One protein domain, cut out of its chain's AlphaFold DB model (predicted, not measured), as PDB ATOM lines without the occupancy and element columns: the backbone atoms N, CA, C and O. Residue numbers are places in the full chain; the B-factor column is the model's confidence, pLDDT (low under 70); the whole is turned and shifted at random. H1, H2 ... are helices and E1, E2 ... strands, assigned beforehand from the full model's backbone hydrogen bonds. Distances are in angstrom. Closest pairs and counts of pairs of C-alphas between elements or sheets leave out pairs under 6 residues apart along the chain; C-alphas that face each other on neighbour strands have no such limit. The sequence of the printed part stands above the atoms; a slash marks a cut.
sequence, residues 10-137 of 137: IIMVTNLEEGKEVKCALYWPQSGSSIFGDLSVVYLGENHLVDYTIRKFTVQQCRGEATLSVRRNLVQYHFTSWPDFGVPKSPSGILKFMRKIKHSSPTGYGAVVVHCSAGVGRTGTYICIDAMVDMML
ATOM      1  N   ILE A  10     192.631 235.150 216.948       98.75
ATOM      2  CA  ILE A  10     191.577 234.144 217.117       98.75
ATOM      3  C   ILE A  10     191.128 233.680 215.735       98.75
ATOM      4  O   ILE A  10     190.890 234.498 214.849       98.75
ATOM      5  N   ILE A  11     190.971 232.376 215.563       98.69
ATOM      6  CA  ILE A  11     190.447 231.739 214.362       98.69
ATOM      7  C   ILE A  11     189.149 231.035 214.746       98.69
ATOM      8  O   ILE A  11     189.144 230.050 215.480       98.69
ATOM      9  N   MET A  12     188.040 231.560 214.243       98.69
ATOM     10  CA  MET A  12     186.699 231.025 214.426       98.69
ATOM     11  C   MET A  12     186.286 230.305 213.141       98.69
ATOM     12  O   MET A  12     186.189 230.926 212.087       98.69
ATOM     13  N   VAL A  13     186.057 228.995 213.211       98.06
ATOM     14  CA  VAL A  13     185.665 228.147 212.063       98.06
ATOM     15  C   VAL A  13     184.276 227.526 212.270       98.06
ATOM     16  O   VAL A  13     184.040 226.346 212.016       98.06
ATOM     17  N   THR A  14     183.350 228.324 212.798       97.56
ATOM     18  CA  THR A  14     181.927 227.996 212.962       97.56
ATOM     19  C   THR A  14     181.124 229.277 212.885       97.56
ATOM     20  O   THR A  14     181.598 230.289 213.394       97.56
ATOM     21  N   ASN A  15     179.910 229.229 212.343       97.75
ATOM     22  CA  ASN A  15     178.971 230.331 212.539       97.75
ATOM     23  C   ASN A  15     178.406 230.293 213.971       97.75
ATOM     24  O   ASN A  15     178.557 229.294 214.679       97.75
ATOM     25  N   LEU A  16     177.785 231.393 214.415       97.69
ATOM     26  CA  LEU A  16     177.110 231.456 215.722       97.69
ATOM     27  C   LEU A  16     175.932 230.481 215.780       97.69
ATOM     28  O   LEU A  16     175.756 229.770 216.769       97.69
ATOM     29  N   GLU A  17     175.182 230.417 214.683       96.19
ATOM     30  CA  GLU A  17     174.034 229.544 214.494       96.19
ATOM     31  C   GLU A  17     174.160 228.817 213.157       96.19
ATOM     32  O   GLU A  17     174.588 229.396 212.155       96.19
ATOM     33  N   GLU A  18     173.789 227.541 213.147       93.94
ATOM     34  CA  GLU A  18     173.735 226.709 211.947       93.94
ATOM     35  C   GLU A  18     172.397 225.960 211.954       93.94
ATOM     36  O   GLU A  18     172.047 225.275 212.918       93.94
ATOM     37  N   GLY A  19     171.577 226.203 210.927       90.25
ATOM     38  CA  GLY A  19     170.179 225.778 210.926       90.25
ATOM     39  C   GLY A  19     169.379 226.476 212.030       90.25
ATOM     40  O   GLY A  19     169.055 227.653 211.912       90.25
ATOM     41  N   LYS A  20     169.032 225.734 213.086       90.69
ATOM     42  CA  LYS A  20     168.347 226.247 214.291       90.69
ATOM     43  C   LYS A  20     169.158 226.019 215.569       90.69
ATOM     44  O   LYS A  20     168.652 226.248 216.665       90.69
ATOM     45  N   GLU A  21     170.384 225.518 215.442       94.19
ATOM     46  CA  GLU A  21     171.232 225.199 216.581       94.19
ATOM     47  C   GLU A  21     172.248 226.308 216.827       94.19
ATOM     48  O   GLU A  21     172.994 226.704 215.927       94.19
ATOM     49  N   VAL A  22     172.323 226.758 218.077       96.62
ATOM     50  CA  VAL A  22     173.393 227.642 218.537       96.62
ATOM     51  C   VAL A  22     174.677 226.824 218.644       96.62
ATOM     52  O   VAL A  22     174.777 225.897 219.445       96.62
ATOM     53  N   LYS A  23     175.677 227.175 217.836       97.31
ATOM     54  CA  LYS A  23     176.987 226.514 217.803       97.31
ATOM     55  C   LYS A  23     178.026 227.256 218.637       97.31
ATOM     56  O   LYS A  23     178.944 226.620 219.157       97.31
ATOM     57  N   CYS A  24     177.908 228.579 218.757       98.12
ATOM     58  CA  CYS A  24     178.837 229.423 219.504       98.12
ATOM     59  C   CYS A  24     178.128 230.674 220.037       98.12
ATOM     60  O   CYS A  24     177.340 231.292 219.326       98.12
ATOM     61  N   ALA A  25     178.424 231.068 221.276       97.75
ATOM     62  CA  ALA A  25     177.945 232.333 221.823       97.75
ATOM     63  C   ALA A  25     178.656 233.524 221.159       97.75
ATOM     64  O   ALA A  25     179.839 233.450 220.823       97.75
ATOM     65  N   LEU A  26     177.957 234.652 221.028       98.00
ATOM     66  CA  LEU A  26     178.563 235.908 220.595       98.00
ATOM     67  C   LEU A  26     179.459 236.459 221.717       98.00
ATOM     68  O   LEU A  26     178.978 237.071 222.667       98.00
ATOM     69  N   TYR A  27     180.768 236.236 221.611       97.94
ATOM     70  CA  TYR A  27     181.754 236.635 222.628       97.94
ATOM     71  C   TYR A  27     182.483 237.952 222.306       97.94
ATOM     72  O   TYR A  27     183.522 238.251 222.892       97.94
ATOM     73  N   TRP A  28     181.973 238.738 221.355       98.31
ATOM     74  CA  TRP A  28     182.563 240.014 220.957       98.31
ATOM     75  C   TRP A  28     181.501 241.113 220.823       98.31
ATOM     76  O   TRP A  28     180.347 240.818 220.506       98.31
ATOM     77  N   PRO A  29     181.868 242.389 221.037       97.88
ATOM     78  CA  PRO A  29     180.987 243.516 220.753       97.88
ATOM     79  C   PRO A  29     180.807 243.693 219.244       97.88
ATOM     80  O   PRO A  29     181.778 243.649 218.488       97.88
ATOM     81  N   GLN A  30     179.577 243.954 218.806       95.81
ATOM     82  CA  GLN A  30     179.282 244.289 217.406       95.81
ATOM     83  C   GLN A  30     179.456 245.788 217.107       95.81
ATOM     84  O   GLN A  30     179.579 246.181 215.951       95.81
ATOM     85  N   SER A  31     179.489 246.630 218.143       96.06
ATOM     86  CA  SER A  31     179.787 248.061 218.065       96.06
ATOM     87  C   SER A  31     180.304 248.565 219.416       96.06
ATOM     88  O   SER A  31     180.086 247.927 220.447       96.06
ATOM     89  N   GLY A  32     181.014 249.698 219.420       96.81
ATOM     90  CA  GLY A  32     181.502 250.324 220.652       96.81
ATOM     91  C   GLY A  32     182.419 249.409 221.468       96.81
ATOM     92  O   GLY A  32     183.436 248.926 220.968       96.81
ATOM     93  N   SER A  33     182.072 249.182 222.733       96.12
ATOM     94  CA  SER A  33     182.837 248.339 223.652       96.12
ATOM     95  C   SER A  33     181.932 247.508 224.552       96.12
ATOM     96  O   SER A  33     180.883 247.990 224.970       96.12
ATOM     97  N   SER A  34     182.397 246.318 224.928       96.00
ATOM     98  CA  SER A  34     181.757 245.459 225.930       96.00
ATOM     99  C   SER A  34     182.764 245.005 226.981       96.00
ATOM    100  O   SER A  34     183.949 244.835 226.685       96.00
ATOM    101  N   ILE A  35     182.280 244.785 228.204       95.00
ATOM    102  CA  ILE A  35     183.072 244.246 229.313       95.00
ATOM    103  C   ILE A  35     182.766 242.753 229.465       95.00
ATOM    104  O   ILE A  35     181.606 242.362 229.581       95.00
ATOM    105  N   PHE A  36     183.813 241.931 229.491       94.88
ATOM    106  CA  PHE A  36     183.755 240.491 229.725       94.88
ATOM    107  C   PHE A  36     184.622 240.156 230.940       94.88
ATOM    108  O   PHE A  36     185.843 240.032 230.828       94.88
ATOM    109  N   GLY A  37     183.997 240.047 232.114       93.12
ATOM    110  CA  GLY A  37     184.729 239.922 233.376       93.12
ATOM    111  C   GLY A  37     185.563 241.176 233.646       93.12
ATOM    112  O   GLY A  37     185.015 242.269 233.753       93.12
ATOM    113  N   ASP A  38     186.880 241.020 233.729       92.44
ATOM    114  CA  ASP A  38     187.849 242.100 233.931       92.44
ATOM    115  C   ASP A  38     188.458 242.626 232.617       92.44
ATOM    116  O   ASP A  38     189.437 243.369 232.643       92.44
ATOM    117  N   LEU A  39     187.904 242.258 231.457       94.62
ATOM    118  CA  LEU A  39     188.398 242.692 230.150       94.62
ATOM    119  C   LEU A  39     187.411 243.633 229.464       94.62
ATOM    120  O   LEU A  39     186.281 243.255 229.165       94.62
ATOM    121  N   SER A  40     187.867 244.836 229.126       95.38
ATOM    122  CA  SER A  40     187.194 245.715 228.172       95.38
ATOM    123  C   SER A  40     187.649 245.371 226.759       95.38
ATOM    124  O   SER A  40     188.837 245.465 226.438       95.38
ATOM    125  N   VAL A  41     186.700 245.004 225.902       97.50
ATOM    126  CA  VAL A  41     186.921 244.714 224.484       97.50
ATOM    127  C   VAL A  41     186.264 245.817 223.668       97.50
ATOM    128  O   VAL A  41     185.062 246.039 223.770       97.50
ATOM    129  N   VAL A  42     187.056 246.511 222.860       97.94
ATOM    130  CA  VAL A  42     186.611 247.610 221.998       97.94
ATOM    131  C   VAL A  42     186.601 247.127 220.556       97.94
ATOM    132  O   VAL A  42     187.618 246.639 220.065       97.94
ATOM    133  N   TYR A  43     185.468 247.272 219.879       98.50
ATOM    134  CA  TYR A  43     185.320 246.992 218.458       98.50
ATOM    135  C   TYR A  43     185.940 248.115 217.621       98.50
ATOM    136  O   TYR A  43     185.574 249.279 217.770       98.50
ATOM    137  N   LEU A  44     186.868 247.766 216.727       98.31
ATOM    138  CA  LEU A  44     187.541 248.728 215.847       98.31
ATOM    139  C   LEU A  44     187.020 248.695 214.407       98.31
ATOM    140  O   LEU A  44     187.340 249.583 213.621       98.31
ATOM    141  N   GLY A  45     186.267 247.658 214.041       98.00
ATOM    142  CA  GLY A  45     185.762 247.459 212.690       98.00
ATOM    143  C   GLY A  45     185.971 246.040 212.176       98.00
ATOM    144  O   GLY A  45     186.718 245.235 212.746       98.00
ATOM    145  N   GLU A  46     185.327 245.754 211.050       98.25
ATOM    146  CA  GLU A  46     185.418 244.473 210.367       98.25
ATOM    147  C   GLU A  46     185.491 244.632 208.848       98.25
ATOM    148  O   GLU A  46     185.104 245.655 208.287       98.25
ATOM    149  N   ASN A  47     186.011 243.604 208.185       98.12
ATOM    150  CA  ASN A  47     185.992 243.474 206.736       98.12
ATOM    151  C   ASN A  47     185.313 242.154 206.366       98.12
ATOM    152  O   ASN A  47     185.757 241.091 206.812       98.12
ATOM    153  N   HIS A  48     184.263 242.234 205.555       97.88
ATOM    154  CA  HIS A  48     183.520 241.083 205.054       97.88
ATOM    155  C   HIS A  48     184.053 240.678 203.686       97.88
ATOM    156  O   HIS A  48     184.018 241.455 202.735       97.88
ATOM    157  N   LEU A  49     184.536 239.445 203.594       96.62
ATOM    158  CA  LEU A  49     184.889 238.799 202.340       96.62
ATOM    159  C   LEU A  49     183.915 237.648 202.082       96.62
ATOM    160  O   LEU A  49     183.099 237.303 202.932       96.62
ATOM    161  N   VAL A  50     184.019 237.045 200.898       95.00
ATOM    162  CA  VAL A  50     183.118 235.966 200.468       95.00
ATOM    163  C   VAL A  50     183.136 234.791 201.450       95.00
ATOM    164  O   VAL A  50     182.083 234.356 201.902       95.00
ATOM    165  N   ASP A  51     184.328 234.306 201.808       96.62
ATOM    166  CA  ASP A  51     184.470 233.080 202.603       96.62
ATOM    167  C   ASP A  51     184.681 233.328 204.108       96.62
ATOM    168  O   ASP A  51     184.637 232.387 204.906       96.62
ATOM    169  N   TYR A  52     184.977 234.572 204.501       97.94
ATOM    170  CA  TYR A  52     185.348 234.909 205.872       97.94
ATOM    171  C   TYR A  52     185.196 236.397 206.203       97.94
ATOM    172  O   TYR A  52     185.313 237.269 205.345       97.94
ATOM    173  N   THR A  53     185.040 236.687 207.492       98.50
ATOM    174  CA  THR A  53     185.067 238.038 208.064       98.50
ATOM    175  C   THR A  53     186.333 238.215 208.902       98.50
ATOM    176  O   THR A  53     186.732 237.312 209.637       98.50
ATOM    177  N   ILE A  54     186.971 239.384 208.826       98.56
ATOM    178  CA  ILE A  54     188.083 239.762 209.711       98.56
ATOM    179  C   ILE A  54     187.606 240.876 210.633       98.56
ATOM    180  O   ILE A  54     187.242 241.938 210.140       98.56
ATOM    181  N   ARG A  55     187.673 240.675 211.950       98.69
ATOM    182  CA  ARG A  55     187.318 241.683 212.959       98.69
ATOM    183  C   ARG A  55     188.540 242.127 213.736       98.69
ATOM    184  O   ARG A  55     189.387 241.304 214.083       98.69
ATOM    185  N   LYS A  56     188.625 243.423 214.017       98.56
ATOM    186  CA  LYS A  56     189.702 244.016 214.808       98.56
ATOM    187  C   LYS A  56     189.151 244.543 216.120       98.56
ATOM    188  O   LYS A  56     188.124 245.220 216.146       98.56
ATOM    189  N   PHE A  57     189.886 244.275 217.187       98.62
ATOM    190  CA  PHE A  57     189.555 244.704 218.530       98.62
ATOM    191  C   PHE A  57     190.780 245.264 219.242       98.62
ATOM    192  O   PHE A  57     191.923 244.917 218.935       98.62
ATOM    193  N   THR A  58     190.522 246.075 220.258       97.75
ATOM    194  CA  THR A  58     191.485 246.328 221.327       97.75
ATOM    195  C   THR A  58     190.970 245.709 222.613       97.75
ATOM    196  O   THR A  58     189.801 245.869 222.952       97.75
ATOM    197  N   VAL A  59     191.844 245.015 223.333       96.62
ATOM    198  CA  VAL A  59     191.551 244.421 224.637       96.62
ATOM    199  C   VAL A  59     192.384 245.120 225.698       96.62
ATOM    200  O   VAL A  59     193.574 245.378 225.502       96.62
ATOM    201  N   GLN A  60     191.754 245.425 226.824       95.00
ATOM    202  CA  GLN A  60     192.375 246.086 227.961       95.00
ATOM    203  C   GLN A  60     191.847 245.468 229.250       95.00
ATOM    204  O   GLN A  60     190.646 245.240 229.373       95.00
ATOM    205  N   GLN A  61     192.732 245.210 230.209       91.50
ATOM    206  CA  GLN A  61     192.323 244.745 231.528       91.50
ATOM    207  C   GLN A  61     191.869 245.932 232.394       91.50
ATOM    208  O   GLN A  61     192.554 246.955 232.496       91.50
ATOM    209  N   CYS A  62     190.709 245.785 233.021       86.44
ATOM    210  CA  CYS A  62     190.093 246.730 233.940       86.44
ATOM    211  C   CYS A  62     190.167 246.139 235.352       86.44
ATOM    212  O   CYS A  62     189.678 245.037 235.588       86.44
ATOM    213  N   ARG A  63     190.772 246.850 236.308       77.44
ATOM    214  CA  ARG A  63     190.747 246.461 237.728       77.44
ATOM    215  C   ARG A  63     189.962 247.519 238.498       77.44
ATOM    216  O   ARG A  63     190.489 248.590 238.785       77.44
ATOM    217  N   GLY A  64     188.702 247.217 238.819       69.69
ATOM    218  CA  GLY A  64     187.772 248.197 239.391       69.69
ATOM    219  C   GLY A  64     187.402 249.286 238.375       69.69
ATOM    220  O   GLY A  64     187.277 248.999 237.188       69.69
ATOM    221  N   GLU A  65     187.268 250.536 238.823       59.88
ATOM    222  CA  GLU A  65     187.012 251.693 237.943       59.88
ATOM    223  C   GLU A  65     188.257 252.149 237.152       59.88
ATOM    224  O   GLU A  65     188.155 252.961 236.232       59.88
ATOM    225  N   ALA A  66     189.442 251.615 237.470       61.47
ATOM    226  CA  ALA A  66     190.689 251.975 236.809       61.47
ATOM    227  C   ALA A  66     190.988 251.055 235.612       61.47
ATOM    228  O   ALA A  66     191.140 249.834 235.731       61.47
ATOM    229  N   THR A  67     191.141 251.664 234.439       62.69
ATOM    230  CA  THR A  67     191.648 250.998 233.237       62.69
ATOM    231  C   THR A  67     193.179 250.937 233.293       62.69
ATOM    232  O   THR A  67     193.839 251.969 233.403       62.69
ATOM    233  N   LEU A  68     193.777 249.740 233.208       71.00
ATOM    234  CA  LEU A  68     195.242 249.591 233.192       71.00
ATOM    235  C   LEU A  68     195.817 250.108 231.872       71.00
ATOM    236  O   LEU A  68     195.229 249.875 230.826       71.00
ATOM    237  N   SER A  69     196.981 250.760 231.876       73.88
ATOM    238  CA  SER A  69     197.518 251.456 230.690       73.88
ATOM    239  C   SER A  69     197.778 250.566 229.464       73.88
ATOM    240  O   SER A  69     197.820 251.063 228.338       73.88
ATOM    241  N   VAL A  70     197.941 249.255 229.651       88.38
ATOM    242  CA  VAL A  70     198.296 248.336 228.565       88.38
ATOM    243  C   VAL A  70     197.061 247.953 227.752       88.38
ATOM    244  O   VAL A  70     196.159 247.270 228.234       88.38
ATOM    245  N   ARG A  71     197.066 248.341 226.477       93.12
ATOM    246  CA  ARG A  71     196.102 247.916 225.456       93.12
ATOM    247  C   ARG A  71     196.765 246.934 224.499       93.12
ATOM    248  O   ARG A  71     197.893 247.161 224.072       93.12
ATOM    249  N   ARG A  72     196.062 245.860 224.141       95.81
ATOM    250  CA  ARG A  72     196.535 244.850 223.184       95.81
ATOM    251  C   ARG A  72     195.606 244.779 221.984       95.81
ATOM    252  O   ARG A  72     194.389 244.795 222.142       95.81
ATOM    253  N   ASN A  73     196.182 244.683 220.792       97.31
ATOM    254  CA  ASN A  73     195.411 244.453 219.577       97.31
ATOM    255  C   ASN A  73     195.045 242.973 219.471       97.31
ATOM    256  O   ASN A  73     195.879 242.103 219.712       97.31
ATOM    257  N   LEU A  74     193.804 242.708 219.081       98.31
ATOM    258  CA  LEU A  74     193.277 241.369 218.870       98.31
ATOM    259  C   LEU A  74     192.569 241.325 217.518       98.31
ATOM    260  O   LEU A  74     191.759 242.198 217.205       98.31
ATOM    261  N   VAL A  75     192.859 240.306 216.718       98.69
ATOM    262  CA  VAL A  75     192.212 240.086 215.424       98.69
ATOM    263  C   VAL A  75     191.497 238.743 215.450       98.69
ATOM    264  O   VAL A  75     192.104 237.715 215.741       98.69
ATOM    265  N   GLN A  76     190.204 238.750 215.137       98.81
ATOM    266  CA  GLN A  76     189.426 237.534 214.929       98.81
ATOM    267  C   GLN A  76     189.250 237.308 213.429       98.81
ATOM    268  O   GLN A  76     188.724 238.156 212.710       98.81
ATOM    269  N   TYR A  77     189.662 236.137 212.975       98.75
ATOM    270  CA  TYR A  77     189.442 235.627 211.636       98.75
ATOM    271  C   TYR A  77     188.307 234.613 211.704       98.75
ATOM    272  O   TYR A  77     188.445 233.570 212.334       98.75
ATOM    273  N   HIS A  78     187.176 234.919 211.081       98.69
ATOM    274  CA  HIS A  78     185.969 234.106 211.144       98.69
ATOM    275  C   HIS A  78     185.662 233.508 209.773       98.69
ATOM    276  O   HIS A  78     185.217 234.226 208.883       98.69
ATOM    277  N   PHE A  79     185.902 232.211 209.596       98.25
ATOM    278  CA  PHE A  79     185.556 231.488 208.376       98.25
ATOM    279  C   PHE A  79     184.060 231.155 208.371       98.25
ATOM    280  O   PHE A  79     183.612 230.295 209.127       98.25
ATOM    281  N   THR A  80     183.298 231.846 207.525       96.94
ATOM    282  CA  THR A  80     181.824 231.839 207.520       96.94
ATOM    283  C   THR A  80     181.231 230.832 206.539       96.94
ATOM    284  O   THR A  80     180.069 230.456 206.663       96.94
ATOM    285  N   SER A  81     182.028 230.371 205.572       95.69
ATOM    286  CA  SER A  81     181.569 229.502 204.478       95.69
ATOM    287  C   SER A  81     181.704 227.999 204.755       95.69
ATOM    288  O   SER A  81     181.620 227.187 203.831       95.69
ATOM    289  N   TRP A  82     181.908 227.594 206.014       94.94
ATOM    290  CA  TRP A  82     181.819 226.178 206.381       94.94
ATOM    291  C   TRP A  82     180.345 225.767 206.528       94.94
ATOM    292  O   TRP A  82     179.644 226.367 207.342       94.94
ATOM    293  N   PRO A  83     179.852 224.765 205.776       90.25
ATOM    294  CA  PRO A  83     178.457 224.339 205.871       90.25
ATOM    295  C   PRO A  83     178.156 223.581 207.173       90.25
ATOM    296  O   PRO A  83     179.021 222.889 207.708       90.25
ATOM    297  N   ASP A  84     176.902 223.644 207.623       82.00
ATOM    298  CA  ASP A  84     176.395 222.871 208.772       82.00
ATOM    299  C   ASP A  84     176.643 221.363 208.579       82.00
ATOM    300  O   ASP A  84     177.333 220.719 209.372       82.00
ATOM    301  N   PHE A  85     176.215 220.828 207.429       82.69
ATOM    302  CA  PHE A  85     176.440 219.437 207.037       82.69
ATOM    303  C   PHE A  85     177.568 219.314 206.004       82.69
ATOM    304  O   PHE A  85     177.487 219.846 204.896       82.69
ATOM    305  N   GLY A  86     178.602 218.547 206.354       88.00
ATOM    306  CA  GLY A  86     179.701 218.191 205.458       88.00
ATOM    307  C   GLY A  86     180.876 219.175 205.473       88.00
ATOM    308  O   GLY A  86     181.290 219.680 206.519       88.00
ATOM    309  N   VAL A  87     181.467 219.392 204.297       90.75
ATOM    310  CA  VAL A  87     182.691 220.187 204.106       90.75
ATOM    311  C   VAL A  87     182.504 221.244 203.013       90.75
ATOM    312  O   VAL A  87     181.632 221.081 202.153       90.75
ATOM    313  N   PRO A  88     183.314 222.320 203.001       89.56
ATOM    314  CA  PRO A  88     183.326 223.270 201.893       89.56
ATOM    315  C   PRO A  88     183.520 222.564 200.543       89.56
ATOM    316  O   PRO A  88     184.375 221.691 200.407       89.56
ATOM    317  N   LYS A  89     182.763 222.980 199.520       87.38
ATOM    318  CA  LYS A  89     182.824 222.380 198.168       87.38
ATOM    319  C   LYS A  89     184.185 222.549 197.485       87.38
ATOM    320  O   LYS A  89     184.503 221.816 196.556       87.38
ATOM    321  N   SER A  90     184.963 223.545 197.904       92.25
ATOM    322  CA  SER A  90     186.296 223.826 197.379       92.25
ATOM    323  C   SER A  90     187.249 224.172 198.524       92.25
ATOM    324  O   SER A  90     186.881 224.972 199.387       92.25
ATOM    325  N   PRO A  91     188.498 223.670 198.509       92.50
ATOM    326  CA  PRO A  91     189.511 224.056 199.490       92.50
ATOM    327  C   PRO A  91     190.050 225.479 199.258       92.50
ATOM    328  O   PRO A  91     190.775 226.015 200.090       92.50
ATOM    329  N   SER A  92     189.723 226.121 198.132       93.81
ATOM    330  CA  SER A  92     190.282 227.432 197.778       93.81
ATOM    331  C   SER A  92     189.987 228.521 198.815       93.81
ATOM    332  O   SER A  92     190.881 229.311 199.121       93.81
ATOM    333  N   GLY A  93     188.780 228.537 199.388       94.12
ATOM    334  CA  GLY A  93     188.392 229.497 200.421       94.12
ATOM    335  C   GLY A  93     189.235 229.349 201.687       94.12
ATOM    336  O   GLY A  93     189.845 230.319 202.141       94.12
ATOM    337  N   ILE A  94     189.355 228.123 202.213       94.44
ATOM    338  CA  ILE A  94     190.122 227.868 203.440       94.44
ATOM    339  C   ILE A  94     191.628 228.094 203.234       94.44
ATOM    340  O   ILE A  94     192.284 228.672 204.095       94.44
ATOM    341  N   LEU A  95     192.171 227.760 202.057       94.69
ATOM    342  CA  LEU A  95     193.577 228.027 201.733       94.69
ATOM    343  C   LEU A  95     193.869 229.530 201.605       94.69
ATOM    344  O   LEU A  95     194.891 230.005 202.102       94.69
ATOM    345  N   LYS A  96     192.983 230.310 200.968       94.94
ATOM    346  CA  LYS A  96     193.108 231.780 200.914       94.94
ATOM    347  C   LYS A  96     193.034 232.391 202.312       94.94
ATOM    348  O   LYS A  96     193.805 233.298 202.622       94.94
ATOM    349  N   PHE A  97     192.132 231.880 203.144       96.62
ATOM    350  CA  PHE A  97     191.970 232.290 204.532       96.62
ATOM    351  C   PHE A  97     193.237 232.032 205.363       96.62
ATOM    352  O   PHE A  97     193.773 232.968 205.953       96.62
ATOM    353  N   MET A  98     193.791 230.815 205.314       95.62
ATOM    354  CA  MET A  98     195.046 230.457 205.993       95.62
ATOM    355  C   MET A  98     196.214 231.335 205.545       95.62
ATOM    356  O   MET A  98     196.921 231.902 206.377       95.62
ATOM    357  N   ARG A  99     196.388 231.539 204.230       94.50
ATOM    358  CA  ARG A  99     197.432 232.441 203.715       94.50
ATOM    359  C   ARG A  99     197.262 233.854 204.259       94.50
ATOM    360  O   ARG A  99     198.248 234.459 204.674       94.50
ATOM    361  N   LYS A 100     196.034 234.383 204.288       96.06
ATOM    362  CA  LYS A 100     195.763 235.720 204.828       96.06
ATOM    363  C   LYS A 100     196.173 235.826 206.299       96.06
ATOM    364  O   LYS A 100     196.781 236.832 206.670       96.06
ATOM    365  N   ILE A 101     195.870 234.808 207.104       96.19
ATOM    366  CA  ILE A 101     196.236 234.741 208.524       96.19
ATOM    367  C   ILE A 101     197.754 234.692 208.688       96.19
ATOM    368  O   ILE A 101     198.283 235.528 209.416       96.19
ATOM    369  N   LYS A 102     198.459 233.803 207.976       92.50
ATOM    370  CA  LYS A 102     199.928 233.683 208.061       92.50
ATOM    371  C   LYS A 102     200.653 234.983 207.712       92.50
ATOM    372  O   LYS A 102     201.567 235.378 208.417       92.50
ATOM    373  N   HIS A 103     200.199 235.697 206.680       93.00
ATOM    374  CA  HIS A 103     200.812 236.970 206.273       93.00
ATOM    375  C   HIS A 103     200.505 238.142 207.214       93.00
ATOM    376  O   HIS A 103     201.185 239.161 207.158       93.00
ATOM    377  N   SER A 104     199.434 238.052 208.008       93.12
ATOM    378  CA  SER A 104     198.940 239.184 208.805       93.12
ATOM    379  C   SER A 104     199.118 238.985 210.312       93.12
ATOM    380  O   SER A 104     198.991 239.953 211.060       93.12
ATOM    381  N   SER A 105     199.358 237.753 210.766       90.44
ATOM    382  CA  SER A 105     199.503 237.439 212.186       90.44
ATOM    383  C   SER A 105     200.896 237.830 212.665       90.44
ATOM    384  O   SER A 105     201.884 237.432 212.046       90.44
ATOM    385  N   PRO A 106     200.999 238.603 213.754       89.44
ATOM    386  CA  PRO A 106     202.292 238.993 214.278       89.44
ATOM    387  C   PRO A 106     202.999 237.797 214.931       89.44
ATOM    388  O   PRO A 106     202.364 236.943 215.550       89.44
ATOM    389  N   THR A 107     204.324 237.756 214.819       88.94
ATOM    390  CA  THR A 107     205.177 236.778 215.508       88.94
ATOM    391  C   THR A 107     205.575 237.285 216.899       88.94
ATOM    392  O   THR A 107     205.463 238.475 217.193       88.94
ATOM    393  N   GLY A 108     206.018 236.384 217.783       91.38
ATOM    394  CA  GLY A 108     206.467 236.740 219.141       91.38
ATOM    395  C   GLY A 108     205.350 236.938 220.176       91.38
ATOM    396  O   GLY A 108     205.622 237.368 221.294       91.38
ATOM    397  N   TYR A 109     204.104 236.613 219.822       94.12
ATOM    398  CA  TYR A 109     202.957 236.584 220.732       94.12
ATOM    399  C   TYR A 109     202.619 235.146 221.142       94.12
ATOM    400  O   TYR A 109     203.262 234.192 220.703       94.12
ATOM    401  N   GLY A 110     201.630 234.988 222.022       95.44
ATOM    402  CA  GLY A 110     201.153 233.677 222.439       95.44
ATOM    403  C   GLY A 110     200.487 232.880 221.320       95.44
ATOM    404  O   GLY A 110     200.274 233.373 220.210       95.44
ATOM    405  N   ALA A 111     200.139 231.631 221.633       95.69
ATOM    406  CA  ALA A 111     199.559 230.704 220.669       95.69
ATOM    407  C   ALA A 111     198.271 231.255 220.033       95.69
ATOM    408  O   ALA A 111     197.419 231.840 220.705       95.69
ATOM    409  N   VAL A 112     198.110 231.022 218.729       97.25
ATOM    410  CA  VAL A 112     196.870 231.337 218.017       97.25
ATOM    411  C   VAL A 112     195.742 230.471 218.571       97.25
ATOM    412  O   VAL A 112     195.871 229.252 218.666       97.25
ATOM    413  N   VAL A 113     194.617 231.093 218.917       98.50
ATOM    414  CA  VAL A 113     193.450 230.366 219.427       98.50
ATOM    415  C   VAL A 113     192.560 229.978 218.262       98.50
ATOM    416  O   VAL A 113     192.024 230.851 217.588       98.50
ATOM    417  N   VAL A 114     192.362 228.679 218.048       98.62
ATOM    418  CA  VAL A 114     191.449 228.151 217.026       98.62
ATOM    419  C   VAL A 114     190.260 227.481 217.701       98.62
ATOM    420  O   VAL A 114     190.442 226.619 218.557       98.62
ATOM    421  N   HIS A 115     189.037 227.836 217.312       98.69
ATOM    422  CA  HIS A 115     187.836 227.200 217.845       98.69
ATOM    423  C   HIS A 115     186.731 227.033 216.790       98.69
ATOM    424  O   HIS A 115     186.655 227.752 215.793       98.69
ATOM    425  N   CYS A 116     185.840 226.079 217.051       96.38
ATOM    426  CA  CYS A 116     184.568 225.904 216.361       96.38
ATOM    427  C   CYS A 116     183.442 225.909 217.406       96.38
ATOM    428  O   CYS A 116     183.402 226.818 218.233       96.38
ATOM    429  N   SER A 117     182.562 224.906 217.382       95.88
ATOM    430  CA  SER A 117     181.587 224.633 218.440       95.88
ATOM    431  C   SER A 117     182.205 223.758 219.540       95.88
ATOM    432  O   SER A 117     182.623 224.271 220.571       95.88
ATOM    433  N   ALA A 118     182.400 222.458 219.282       95.44
ATOM    434  CA  ALA A 118     183.011 221.520 220.237       95.44
ATOM    435  C   ALA A 118     184.547 221.634 220.356       95.44
ATOM    436  O   ALA A 118     185.157 220.963 221.179       95.44
ATOM    437  N   GLY A 119     185.192 222.424 219.492       95.19
ATOM    438  CA  GLY A 119     186.642 222.647 219.520       95.19
ATOM    439  C   GLY A 119     187.507 221.497 218.988       95.19
ATOM    440  O   GLY A 119     188.721 221.559 219.131       95.19
ATOM    441  N   VAL A 120     186.921 220.468 218.358       96.94
ATOM    442  CA  VAL A 120     187.667 219.274 217.898       96.94
ATOM    443  C   VAL A 120     187.619 219.046 216.385       96.94
ATOM    444  O   VAL A 120     188.666 218.897 215.771       96.94
ATOM    445  N   GLY A 121     186.436 219.073 215.756       95.81
ATOM    446  CA  GLY A 121     186.265 218.720 214.336       95.81
ATOM    447  C   GLY A 121     186.895 219.738 213.382       95.81
ATOM    448  O   GLY A 121     188.037 219.590 212.959       95.81
ATOM    449  N   ARG A 122     186.163 220.815 213.069       96.88
ATOM    450  CA  ARG A 122     186.646 221.884 212.170       96.88
ATOM    451  C   ARG A 122     187.935 222.542 212.676       96.88
ATOM    452  O   ARG A 122     188.799 222.884 211.876       96.88
ATOM    453  N   THR A 123     188.085 222.659 213.998       98.25
ATOM    454  CA  THR A 123     189.324 223.111 214.648       98.25
ATOM    455  C   THR A 123     190.504 222.207 214.303       98.25
ATOM    456  O   THR A 123     191.514 222.697 213.806       98.25
ATOM    457  N   GLY A 124     190.376 220.891 214.504       97.88
ATOM    458  CA  GLY A 124     191.431 219.931 214.183       97.88
ATOM    459  C   GLY A 124     191.734 219.884 212.688       97.88
ATOM    460  O   GLY A 124     192.898 219.849 212.303       97.88
ATOM    461  N   THR A 125     190.711 219.973 211.832       96.81
ATOM    462  CA  THR A 125     190.905 220.074 210.380       96.81
ATOM    463  C   THR A 125     191.699 221.322 209.999       96.81
ATOM    464  O   THR A 125     192.635 221.210 209.212       96.81
ATOM    465  N   TYR A 126     191.374 222.491 210.566       97.25
ATOM    466  CA  TYR A 126     192.135 223.719 210.324       97.25
ATOM    467  C   TYR A 126     193.607 223.536 210.719       97.25
ATOM    468  O   TYR A 126     194.486 223.769 209.895       97.25
ATOM    469  N   ILE A 127     193.869 223.070 211.945       97.81
ATOM    470  CA  ILE A 127     195.232 222.896 212.473       97.81
ATOM    471  C   ILE A 127     196.030 221.891 211.632       97.81
ATOM    472  O   ILE A 127     197.189 222.136 211.313       97.81
ATOM    473  N   CYS A 128     195.410 220.777 211.238       97.38
ATOM    474  CA  CYS A 128     196.058 219.753 210.423       97.38
ATOM    475  C   CYS A 128     196.469 220.301 209.050       97.38
ATOM    476  O   CYS A 128     197.617 220.142 208.643       97.38
ATOM    477  N   ILE A 129     195.565 220.997 208.353       95.25
ATOM    478  CA  ILE A 129     195.889 221.604 207.056       95.25
ATOM    479  C   ILE A 129     196.988 222.656 207.224       95.25
ATOM    480  O   ILE A 129     197.917 222.681 206.426       95.25
ATOM    481  N   ASP A 130     196.903 223.500 208.254       94.50
ATOM    482  CA  ASP A 130     197.882 224.557 208.513       94.50
ATOM    483  C   ASP A 130     199.304 223.996 208.674       94.50
ATOM    484  O   ASP A 130     200.222 224.458 207.992       94.50
ATOM    485  N   ALA A 131     199.444 222.939 209.483       95.00
ATOM    486  CA  ALA A 131     200.704 222.244 209.728       95.00
ATOM    487  C   ALA A 131     201.232 221.502 208.488       95.00
ATOM    488  O   ALA A 131     202.430 221.518 208.218       95.00
ATOM    489  N   MET A 132     200.354 220.852 207.717       94.88
ATOM    490  CA  MET A 132     200.762 220.133 206.503       94.88
ATOM    491  C   MET A 132     201.145 221.086 205.370       94.88
ATOM    492  O   MET A 132     202.082 220.803 204.631       94.88
ATOM    493  N   VAL A 133     200.469 222.231 205.248       88.50
ATOM    494  CA  VAL A 133     200.852 223.274 204.288       88.50
ATOM    495  C   VAL A 133     202.229 223.840 204.626       88.50
ATOM    496  O   VAL A 133     203.003 224.060 203.704       88.50
ATOM    497  N   ASP A 134     202.551 224.034 205.908       86.12
ATOM    498  CA  ASP A 134     203.903 224.454 206.310       86.12
ATOM    499  C   ASP A 134     204.958 223.375 206.081       86.12
ATOM    500  O   ASP A 134     206.087 223.705 205.758       86.12
ATOM    501  N   MET A 135     204.616 222.091 206.208       89.62
ATOM    502  CA  MET A 135     205.562 221.003 205.935       89.62
ATOM    503  C   MET A 135     205.929 220.886 204.446       89.62
ATOM    504  O   MET A 135     207.000 220.387 204.111       89.62
ATOM    505  N   MET A 136     205.026 221.286 203.548       81.88
ATOM    506  CA  MET A 136     205.230 221.187 202.099       81.88
ATOM    507  C   MET A 136     205.966 222.390 201.488       81.88
ATOM    508  O   MET A 136     206.316 222.322 200.308       81.88
ATOM    509  N   LEU A 137     206.143 223.481 202.242       66.25
ATOM    510  CA  LEU A 137     206.772 224.734 201.805       66.25
ATOM    511  C   LEU A 137     208.160 224.902 202.429       66.25
ATOM    512  O   LEU A 137     209.025 225.458 201.717       66.25
TER     513      LEU A 137
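Overview. This is residues 10 to 137 of the 137 residues of the protein "Protein-tyrosine-phosphatase" of Ciona savignyi (UniProt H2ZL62). A long, twisted sheet makes one wall of the domain, and the two helices H1 and H2 pack on it near one end. The long hairpin of E4 and E5 reaches away from the helices to its turn at residues 64 and 65, while the short strands E1 and E6 continue the sheet beside the helical end. The printed part has 128 residues, with elements in the order E1, E2, E3, E4, E5, H1, E6, H2; the class is mixed, helices and strands. The mixed sheet has the order E2, E3, E4, E5, E1, E6. The whole is compact, with a radius of gyration of the C-alphas of 15.8 A and spans of 49 by 39 by 25 A.

Along the chain. In the sheet, E2 is residues 33 to 36, E3 residues 39 to 48, 25.6 A long, E4 residues 52 to 63, 34.3 A long, and E5 residues 66 to 79, 35.4 A long. E3 bends by 54 degrees at residue 44, and E5 bends by 82 degrees at residue 69. E1, residues 10 to 12, begins at C-alpha 10 at (191.577, 234.144, 217.117). E6 is residues 113 to 115. H1 is residues 92 to 104, 18.3 A long. H2, residues 121 to 135, 21.2 A long, ends at C-alpha 135 at (205.562, 221.003, 205.935).

Arrangement. E2, E3, E4 and E5 form a meander, each strand the antiparallel neighbour of the one before. N 34 and O 41 of the hairpin E2 and E3 are 2.9 A apart, N 42 and O 58 of E3 and E4 2.8 A, and N 57 and O 74 of E4 and E5 2.8 A, each within hydrogen-bond range. E1 is parallel to E5, with N 12 and O 77 at 2.8 A, and to E6, with N 11 and O 113 at 2.7 A. E5, H1 and E6 are a split strand-helix-strand unit, two strands running the same way with E1 between them, and its crossover is right-handed. H1 is on the sheet at a height of 9.8 A, over E5 and along the strands, at 2 degrees to E5 on the local plane; the closest C-alphas of H1 and E5 are those of Phe 97 and Phe 79, 7.5 A apart, and the closest of H1 and E4 are those of Phe 97 and Tyr 52, 7.2 A apart. H2 is on the sheet too, and its closest C-alphas to E6 are those of His 115 and Thr 123, 5.4 A apart. The helices are close but not clearly touching, C-alphas 98 and 130 being the closest at 7.0 A, at a steep tilt of 67 degrees, only just short of about perpendicular. In H1 and H2 every O i to N i+4 pair is within hydrogen-bond range.

Size, cuts and confidence. The two C-alphas farthest apart, those of Glu 65 and Met 136, are 50.5 A apart. The printed part has no cut. The links E1 to E2 and E5 to H1 are long. Residues 64 to 67 and residue 137 have pLDDT under 70.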